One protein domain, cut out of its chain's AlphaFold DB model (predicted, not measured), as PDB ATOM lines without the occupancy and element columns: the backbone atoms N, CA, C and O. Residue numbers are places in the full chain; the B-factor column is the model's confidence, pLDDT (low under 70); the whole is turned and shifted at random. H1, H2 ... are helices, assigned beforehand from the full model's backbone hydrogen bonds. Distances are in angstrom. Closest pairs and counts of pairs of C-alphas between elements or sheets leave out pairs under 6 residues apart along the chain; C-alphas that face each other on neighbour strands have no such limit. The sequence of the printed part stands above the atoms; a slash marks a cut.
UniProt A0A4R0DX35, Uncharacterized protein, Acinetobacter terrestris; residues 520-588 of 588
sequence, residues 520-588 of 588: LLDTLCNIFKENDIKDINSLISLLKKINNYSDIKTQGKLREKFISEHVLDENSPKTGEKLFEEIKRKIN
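What this domain is: This is residues 520 to 588 of the 588 residues of an uncharacterized protein of Acinetobacter terrestris (UniProt A0A4R0DX35). The domain is a small rounded cluster of four short helices set round a common middle, and those that touch do so at steep angles, not side by side. Taken in chain order H1, H2, H3 and H4 make a ring, with the end of H4 coming back to H1 and the first residues of H2 meeting H4 across the ring; long loops at residues 544 to 554 and 565 to 576 lie between the later helices. The printed part has 69 residues with four named helices, 40 residues in them, and no named strand, and its class is all helix. It is compact, with a radius of gyration of the C-alphas of 10.8 A and spans of 28 by 23 by 20 A.

How they stand to each other: H1, residues 520 to 530, and H2, residues 536 to 543, are near each other, with 8 pairs of C-alphas within 10 A. H3, residues 555 to 564, touches H2 at a steep tilt of 65 degrees, running the same way; their closest C-alphas, of Ile 536 and Gln 555, are 7.4 A apart. H1 and H3 are only just apart, with closest C-alphas at 8.3 A. H4, residues 577 to 587, and H2 only just touch, with 3 pairs of C-alphas within 8 A, at a steep tilt of 49 degrees, the same way; the closest C-alphas are those of Ile 536 and Phe 580, 5.5 A apart. H4 and H1 also only just touch, with 3 such pairs, and stand about perpendicular at 79 degrees; the closest C-alphas, of Cys 525 and Ile 587, are 5.9 A apart. H3 and H4 are near each other, with 8 pairs of C-alphas within 10 A. In H1, H2, H3 and H4 every O i to N i+4 pair is within hydrogen-bond range.

Where its parts are: H1 begins at C-alpha 520, (589.808, 196.175, 841.902), and is 15.2 A long. H2 is 10.5 A long. H3 begins at C-alpha 555, (586.731, 211.197, 839.428), and is 14.3 A long. H4 is 15.4 A long and ends at C-alpha 587, (596.895, 198.444, 834.771).

The domain as a whole: The two C-alphas farthest apart, those of Glu 530 and Asn 571, are 28.9 A apart. The printed part has no cut, and residue 588 is the chain's last. The link from H1 to H2 is tight; those from H2 to H3 and from H3 to H4 are long, with 11 and 12 residues. The mean pLDDT of the printed part is 75.1, and it is under 70 at residues 520 to 522, 524, 529 to 532, 547 to 548 and 587 to 588.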
ATOM      1  N   LEU A 520     590.066 195.091 842.848       66.81
ATOM      2  CA  LEU A 520     589.808 196.175 841.902       66.81
ATOM      3  C   LEU A 520     590.823 196.148 840.749       66.81
ATOM      4  O   LEU A 520     590.407 196.306 839.606       66.81
ATOM      5  N   LEU A 521     592.111 195.891 841.004       65.69
ATOM      6  CA  LEU A 521     593.137 195.818 839.955       65.69
ATOM      7  C   LEU A 521     592.852 194.697 838.944       65.69
ATOM      8  O   LEU A 521     592.848 194.965 837.745       65.69
ATOM      9  N   ASP A 522     592.538 193.479 839.391       69.00
ATOM     10  CA  ASP A 522     592.204 192.383 838.464       69.00
ATOM     11  C   ASP A 522     590.853 192.611 837.755       69.00
ATOM     12  O   ASP A 522     590.725 192.343 836.556       69.00
ATOM     13  N   THR A 523     589.871 193.210 838.442       70.06
ATOM     14  CA  THR A 523     588.617 193.671 837.813       70.06
ATOM     15  C   THR A 523     588.900 194.690 836.700       70.06
ATOM     16  O   THR A 523     588.336 194.594 835.609       70.06
ATOM     17  N   LEU A 524     589.809 195.639 836.934       69.25
ATOM     18  CA  LEU A 524     590.226 196.651 835.961       69.25
ATOM     19  C   LEU A 524     591.021 196.053 834.797       69.25
ATOM     20  O   LEU A 524     590.766 196.424 833.651       69.25
ATOM     21  N   CYS A 525     591.927 195.106 835.057       71.88
ATOM     22  CA  CYS A 525     592.655 194.382 834.015       71.88
ATOM     23  C   CYS A 525     591.703 193.681 833.036       71.88
ATOM     24  O   CYS A 525     591.996 193.643 831.843       71.88
ATOM     25  N   ASN A 526     590.571 193.147 833.505       70.69
ATOM     26  CA  ASN A 526     589.558 192.548 832.631       70.69
ATOM     27  C   ASN A 526     588.732 193.626 831.913       70.69
ATOM     28  O   ASN A 526     588.611 193.593 830.691       70.69
ATOM     29  N   ILE A 527     588.269 194.651 832.637       71.94
ATOM     30  CA  ILE A 527     587.524 195.795 832.079       71.94
ATOM     31  C   ILE A 527     588.267 196.458 830.903       71.94
ATOM     32  O   ILE A 527     587.646 196.692 829.867       71.94
ATOM     33  N   PHE A 528     589.577 196.708 831.029       71.38
ATOM     34  CA  PHE A 528     590.416 197.307 829.977       71.38
ATOM     35  C   PHE A 528     590.811 196.339 828.842       71.38
ATOM     36  O   PHE A 528     591.241 196.803 827.789       71.38
ATOM     37  N   LYS A 529     590.666 195.017 829.020       69.12
ATOM     38  CA  LYS A 529     590.856 194.019 827.947       69.12
ATOM     39  C   LYS A 529     589.581 193.776 827.141       69.12
ATOM     40  O   LYS A 529     589.655 193.527 825.944       69.12
ATOM     41  N   GLU A 530     588.427 193.828 827.798       64.50
ATOM     42  CA  GLU A 530     587.123 193.515 827.200       64.50
ATOM     43  C   GLU A 530     586.419 194.741 826.596       64.50
ATOM     44  O   GLU A 530     585.510 194.581 825.782       64.50
ATOM     45  N   ASN A 531     586.816 195.966 826.970       63.78
ATOM     46  CA  ASN A 531     586.147 197.200 826.551       63.78
ATOM     47  C   ASN A 531     587.141 198.235 825.999       63.78
ATOM     48  O   ASN A 531     588.167 198.529 826.607       63.78
ATOM     49  N   ASP A 532     586.777 198.864 824.880       64.25
ATOM     50  CA  ASP A 532     587.509 199.971 824.245       64.25
ATOM     51  C   ASP A 532     587.226 201.302 824.982       64.25
ATOM     52  O   ASP A 532     586.415 202.132 824.553       64.25
ATOM     53  N   ILE A 533     587.826 201.460 826.168       76.81
ATOM     54  CA  ILE A 533     587.596 202.595 827.078       76.81
ATOM     55  C   ILE A 533     588.431 203.798 826.643       76.81
ATOM     56  O   ILE A 533     589.659 203.778 826.699       76.81
ATOM     57  N   LYS A 534     587.743 204.880 826.267       70.88
ATOM     58  CA  LYS A 534     588.360 206.079 825.674       70.88
ATOM     59  C   LYS A 534     588.557 207.232 826.648       70.88
ATOM     60  O   LYS A 534     589.355 208.118 826.373       70.88
ATOM     61  N   ASP A 535     587.856 207.217 827.780       77.81
ATOM     62  CA  ASP A 535     587.972 208.250 828.806       77.81
ATOM     63  C   ASP A 535     587.579 207.756 830.212       77.81
ATOM     64  O   ASP A 535     586.969 206.700 830.416       77.81
ATOM     65  N   ILE A 536     587.907 208.578 831.210       80.94
ATOM     66  CA  ILE A 536     587.643 208.327 832.632       80.94
ATOM     67  C   ILE A 536     586.149 208.320 833.002       80.94
ATOM     68  O   ILE A 536     585.758 207.673 833.973       80.94
ATOM     69  N   ASN A 537     585.291 209.008 832.245       79.75
ATOM     70  CA  ASN A 537     583.850 209.045 832.508       79.75
ATOM     71  C   ASN A 537     583.183 207.747 832.031       79.75
ATOM     72  O   ASN A 537     582.268 207.247 832.689       79.75
ATOM     73  N   SER A 538     583.691 207.166 830.944       80.75
ATOM     74  CA  SER A 538     583.354 205.837 830.439       80.75
ATOM     75  C   SER A 538     583.755 204.757 831.449       80.75
ATOM     76  O   SER A 538     582.911 203.944 831.826       80.75
ATOM     77  N   LEU A 539     584.981 204.819 831.990       81.94
ATOM     78  CA  LEU A 539     585.445 203.932 833.069       81.94
ATOM     79  C   LEU A 539     584.534 204.003 834.307       81.94
ATOM     80  O   LEU A 539     584.036 202.980 834.777       81.94
ATOM     81  N   ILE A 540     584.240 205.212 834.797       80.56
ATOM     82  CA  ILE A 540     583.329 205.433 835.934       80.56
ATOM     83  C   ILE A 540     581.916 204.901 835.635       80.56
ATOM     84  O   ILE A 540     581.267 204.334 836.510       80.56
ATOM     85  N   SER A 541     581.425 205.061 834.405       79.62
ATOM     86  CA  SER A 541     580.090 204.591 833.992       79.62
ATOM     87  C   SER A 541     579.988 203.069 833.857       79.62
ATOM     88  O   SER A 541     578.877 202.533 833.870       79.62
ATOM     89  N   LEU A 542     581.123 202.377 833.747       79.19
ATOM     90  CA  LEU A 542     581.213 200.920 833.718       79.19
ATOM     91  C   LEU A 542     581.383 200.359 835.140       79.19
ATOM     92  O   LEU A 542     580.601 199.500 835.541       79.19
ATOM     93  N   LEU A 543     582.282 200.935 835.951       77.75
ATOM     94  CA  LEU A 543     582.452 200.584 837.372       77.75
ATOM     95  C   LEU A 543     581.150 200.741 838.179       77.75
ATOM     96  O   LEU A 543     580.815 199.865 838.971       77.75
ATOM     97  N   LYS A 544     580.346 201.780 837.903       77.62
ATOM     98  CA  LYS A 544     579.009 201.983 838.505       77.62
ATOM     99  C   LYS A 544     578.033 200.811 838.330       77.62
ATOM    100  O   LYS A 544     577.061 200.741 839.077       77.62
ATOM    101  N   LYS A 545     578.242 199.935 837.339       73.94
ATOM    102  CA  LYS A 545     577.395 198.757 837.067       73.94
ATOM    103  C   LYS A 545     577.836 197.513 837.845       73.94
ATOM    104  O   LYS A 545     577.131 196.511 837.825       73.94
ATOM    105  N   ILE A 546     578.987 197.570 838.512       74.62
ATOM    106  CA  ILE A 546     579.526 196.495 839.343       74.62
ATOM    107  C   ILE A 546     579.163 196.823 840.790       74.62
ATOM    108  O   ILE A 546     579.540 197.878 841.298       74.62
ATOM    109  N   ASN A 547     578.423 195.933 841.460       60.03
ATOM    110  CA  ASN A 547     577.830 196.204 842.779       60.03
ATOM    111  C   ASN A 547     578.845 196.767 843.795       60.03
ATOM    112  O   ASN A 547     578.550 197.757 844.470       60.03
ATOM    113  N   ASN A 548     580.056 196.200 843.821       68.75
ATOM    114  CA  ASN A 548     581.143 196.552 844.743       68.75
ATOM    115  C   ASN A 548     581.743 197.959 844.522       68.75
ATOM    116  O   ASN A 548     582.476 198.432 845.385       68.75
ATOM    117  N   TYR A 549     581.438 198.625 843.400       72.12
ATOM    118  CA  TYR A 549     581.997 199.932 843.010       72.12
ATOM    119  C   TYR A 549     580.911 200.967 842.651       72.12
ATOM    120  O   TYR A 549     581.178 202.009 842.048       72.12
ATOM    121  N   SER A 550     579.662 200.701 843.048       72.56
ATOM    122  CA  SER A 550     578.488 201.555 842.797       72.56
ATOM    123  C   SER A 550     578.522 202.918 843.521       72.56
ATOM    124  O   SER A 550     577.758 203.835 843.186       72.56
ATOM    125  N   ASP A 551     579.428 203.092 844.486       75.44
ATOM    126  CA  ASP A 551     579.679 204.343 845.202       75.44
ATOM    127  C   ASP A 551     580.643 205.291 844.458       75.44
ATOM    128  O   ASP A 551     580.639 206.499 844.738       75.44
ATOM    129  N   ILE A 552     581.418 204.779 843.487       80.12
ATOM    130  CA  ILE A 552     582.369 205.534 842.659       80.12
ATOM    131  C   ILE A 552     581.598 206.421 841.674       80.12
ATOM    132  O   ILE A 552     581.375 206.105 840.504       80.12
ATOM    133  N   LYS A 553     581.130 207.568 842.175       76.56
ATOM    134  CA  LYS A 553     580.261 208.478 841.415       76.56
ATOM    135  C   LYS A 553     581.001 209.601 840.688       76.56
ATOM    136  O   LYS A 553     580.457 210.104 839.703       76.56
ATOM    137  N   THR A 554     582.229 209.922 841.106       80.12
ATOM    138  CA  THR A 554     583.063 211.037 840.617       80.12
ATOM    139  C   THR A 554     584.524 210.613 840.399       80.12
ATOM    140  O   THR A 554     584.970 209.599 840.931       80.12
ATOM    141  N   GLN A 555     585.291 211.418 839.651       81.19
ATOM    142  CA  GLN A 555     586.731 211.197 839.428       81.19
ATOM    143  C   GLN A 555     587.553 211.291 840.730       81.19
ATOM    144  O   GLN A 555     588.513 210.546 840.889       81.19
ATOM    145  N   GLY A 556     587.140 212.145 841.678       78.25
ATOM    146  CA  GLY A 556     587.752 212.228 843.013       78.25
ATOM    147  C   GLY A 556     587.636 210.909 843.778       78.25
ATOM    148  O   GLY A 556     588.654 210.337 844.147       78.25
ATOM    149  N   LYS A 557     586.421 210.348 843.871       80.56
ATOM    150  CA  LYS A 557     586.192 209.038 844.502       80.56
ATOM    151  C   LYS A 557     586.930 207.888 843.818       80.56
ATOM    152  O   LYS A 557     587.401 206.985 844.498       80.56
ATOM    153  N   LEU A 558     587.050 207.919 842.487       79.88
ATOM    154  CA  LEU A 558     587.862 206.946 841.750       79.88
ATOM    155  C   LEU A 558     589.328 207.016 842.213       79.88
ATOM    156  O   LEU A 558     589.907 205.998 842.573       79.88
ATOM    157  N   ARG A 559     589.902 208.224 842.270       80.94
ATOM    158  CA  ARG A 559     591.281 208.455 842.721       80.94
ATOM    159  C   ARG A 559     591.491 208.072 844.189       80.94
ATOM    160  O   ARG A 559     592.469 207.401 844.492       80.94
ATOM    161  N   GLU A 560     590.581 208.465 845.080       81.81
ATOM    162  CA  GLU A 560     590.589 208.092 846.504       81.81
ATOM    163  C   GLU A 560     590.622 206.568 846.668       81.81
ATOM    164  O   GLU A 560     591.488 206.041 847.366       81.81
ATOM    165  N   LYS A 561     589.744 205.848 845.952       79.00
ATOM    166  CA  LYS A 561     589.696 204.384 845.986       79.00
ATOM    167  C   LYS A 561     591.007 203.760 845.492       79.00
ATOM    168  O   LYS A 561     591.564 202.903 846.170       79.00
ATOM    169  N   PHE A 562     591.535 204.234 844.365       75.94
ATOM    170  CA  PHE A 562     592.783 203.729 843.783       75.94
ATOM    171  C   PHE A 562     594.022 204.010 844.649       75.94
ATOM    172  O   PHE A 562     594.972 203.236 844.588       75.94
ATOM    173  N   ILE A 563     594.029 205.075 845.456       78.69
ATOM    174  CA  ILE A 563     595.086 205.326 846.452       78.69
ATOM    175  C   ILE A 563     594.916 204.391 847.657       78.69
ATOM    176  O   ILE A 563     595.890 203.785 848.099       78.69
ATOM    177  N   SER A 564     593.680 204.203 848.142       78.25
ATOM    178  CA  SER A 564     593.386 203.274 849.249       78.25
ATOM    179  C   SER A 564     593.651 201.800 848.919       78.25
ATOM    180  O   SER A 564     593.850 201.003 849.826       78.25
ATOM    181  N   GLU A 565     593.676 201.443 847.631       73.25
ATOM    182  CA  GLU A 565     594.044 200.113 847.120       73.25
ATOM    183  C   GLU A 565     595.444 200.101 846.459       73.25
ATOM    184  O   GLU A 565     595.763 199.196 845.692       73.25
ATOM    185  N   HIS A 566     596.277 201.114 846.736       72.19
ATOM    186  CA  HIS A 566     597.691 201.235 846.331       72.19
ATOM    187  C   HIS A 566     598.000 201.155 844.816       72.19
ATOM    188  O   HIS A 566     599.153 201.001 844.412       72.19
ATOM    189  N   VAL A 567     596.994 201.335 843.954       71.00
ATOM    190  CA  VAL A 567     597.138 201.403 842.487       71.00
ATOM    191  C   VAL A 567     597.726 202.753 842.045       71.00
ATOM    192  O   VAL A 567     598.517 202.823 841.101       71.00
ATOM    193  N   LEU A 568     597.360 203.835 842.740       77.38
ATOM    194  CA  LEU A 568     597.870 205.194 842.529       77.38
ATOM    195  C   LEU A 568     598.593 205.714 843.775       77.38
ATOM    196  O   LEU A 568     598.334 205.265 844.888       77.38
ATOM    197  N   ASP A 569     599.463 206.702 843.579       78.31
ATOM    198  CA  ASP A 569     600.099 207.447 844.667       78.31
ATOM    199  C   ASP A 569     599.362 208.767 844.968       78.31
ATOM    200  O   ASP A 569     598.534 209.258 844.193       78.31
ATOM    201  N   GLU A 570     599.680 209.390 846.103       77.94
ATOM    202  CA  GLU A 570     599.071 210.665 846.505       77.94
ATOM    203  C   GLU A 570     599.454 211.843 845.592       77.94
ATOM    204  O   GLU A 570     598.747 212.854 845.564       77.94
ATOM    205  N   ASN A 571     600.506 211.683 844.783       78.31
ATOM    206  CA  ASN A 571     600.964 212.647 843.782       78.31
ATOM    207  C   ASN A 571     600.228 212.525 842.433       78.31
ATOM    208  O   ASN A 571     600.283 213.447 841.616       78.31
ATOM    209  N   SER A 572     599.502 211.425 842.199       77.31
ATOM    210  CA  SER A 572     598.851 211.121 840.921       77.31
ATOM    211  C   SER A 572     597.847 212.210 840.514       77.31
ATOM    212  O   SER A 572     597.190 212.793 841.387       77.31
ATOM    213  N   PRO A 573     597.669 212.510 839.211       80.88
ATOM    214  CA  PRO A 573     596.864 213.648 838.755       80.88
ATOM    215  C   PRO A 573     595.450 213.676 839.356       80.88
ATOM    216  O   PRO A 573     594.799 212.645 839.486       80.88
ATOM    217  N   LYS A 574     594.959 214.855 839.762       75.75
ATOM    218  CA  LYS A 574     593.722 214.939 840.566       75.75
ATOM    219  C   LYS A 574     592.428 214.724 839.765       75.75
ATOM    220  O   LYS A 574     591.453 214.247 840.338       75.75
ATOM    221  N   THR A 575     592.413 215.042 838.469       75.88
ATOM    222  CA  THR A 575     591.246 214.915 837.571       75.88
ATOM    223  C   THR A 575     591.664 214.755 836.102       75.88
ATOM    224  O   THR A 575     592.808 215.021 835.725       75.88
ATOM    225  N   GLY A 576     590.704 214.366 835.256       77.44
ATOM    226  CA  GLY A 576     590.792 214.442 833.796       77.44
ATOM    227  C   GLY A 576     591.678 213.390 833.123       77.44
ATOM    228  O   GLY A 576     592.003 212.345 833.680       77.44
ATOM    229  N   GLU A 577     592.060 213.685 831.883       76.50
ATOM    230  CA  GLU A 577     592.785 212.790 830.968       76.50
ATOM    231  C   GLU A 577     594.146 212.324 831.518       76.50
ATOM    232  O   GLU A 577     594.522 211.167 831.361       76.50
ATOM    233  N   LYS A 578     594.847 213.180 832.276       80.19
ATOM    234  CA  LYS A 578     596.113 212.810 832.935       80.19
ATOM    235  C   LYS A 578     595.934 211.740 834.019       80.19
ATOM    236  O   LYS A 578     596.820 210.912 834.192       80.19
ATOM    237  N   LEU A 579     594.806 211.745 834.734       80.69
ATOM    238  CA  LEU A 579     594.468 210.688 835.694       80.69
ATOM    239  C   LEU A 579     594.099 209.391 834.957       80.69
ATOM    240  O   LEU A 579     594.456 208.312 835.415       80.69
ATOM    241  N   PHE A 580     593.440 209.492 833.798       81.19
ATOM    242  CA  PHE A 580     593.095 208.333 832.973       81.19
ATOM    243  C   PHE A 580     594.329 207.599 832.435       81.19
ATOM    244  O   PHE A 580     594.441 206.386 832.611       81.19
ATOM    245  N   GLU A 581     595.280 208.319 831.834       79.62
ATOM    246  CA  GLU A 581     596.501 207.697 831.307       79.62
ATOM    247  C   GLU A 581     597.434 207.193 832.422       79.62
ATOM    248  O   GLU A 581     598.069 206.158 832.240       79.62
ATOM    249  N   GLU A 582     597.473 207.825 833.605       80.62
ATOM    250  CA  GLU A 582     598.214 207.271 834.753       80.62
ATOM    251  C   GLU A 582     597.577 205.972 835.272       80.62
ATOM    252  O   GLU A 582     598.281 204.990 835.484       80.62
ATOM    253  N   ILE A 583     596.244 205.919 835.391       77.56
ATOM    254  CA  ILE A 583     595.498 204.690 835.716       77.56
ATOM    255  C   ILE A 583     595.821 203.575 834.709       77.56
ATOM    256  O   ILE A 583     596.178 202.461 835.085       77.56
ATOM    257  N   LYS A 584     595.762 203.888 833.416       76.94
ATOM    258  CA  LYS A 584     596.048 202.967 832.309       76.94
ATOM    259  C   LYS A 584     597.517 202.513 832.280       76.94
ATOM    260  O   LYS A 584     597.783 201.375 831.908       76.94
ATOM    261  N   ARG A 585     598.459 203.351 832.731       77.25
ATOM    262  CA  ARG A 585     599.889 203.019 832.924       77.25
ATOM    263  C   ARG A 585     600.156 202.111 834.135       77.25
ATOM    264  O   ARG A 585     601.239 201.552 834.230       77.25
ATOM    265  N   LYS A 586     599.197 201.980 835.058       70.06
ATOM    266  CA  LYS A 586     599.279 201.117 836.254       70.06
ATOM    267  C   LYS A 586     598.544 199.778 836.099       70.06
ATOM    268  O   LYS A 586     598.738 198.888 836.920       70.06
ATOM    269  N   ILE A 587     597.689 199.650 835.080       69.19
ATOM    270  CA  ILE A 587     596.895 198.444 834.771       69.19
ATOM    271  C   ILE A 587     597.562 197.568 833.691       69.19
ATOM    272  O   ILE A 587     597.312 196.360 833.657       69.19
ATOM    273  N   ASN A 588     598.384 198.171 832.821       58.41
ATOM    274  CA  ASN A 588     599.215 197.489 831.816       58.41
ATOM    275  C   ASN A 588     600.610 197.165 832.365       58.41
ATOM    276  O   ASN A 588     601.078 196.042 832.085       58.41
TER     277      ASN A 588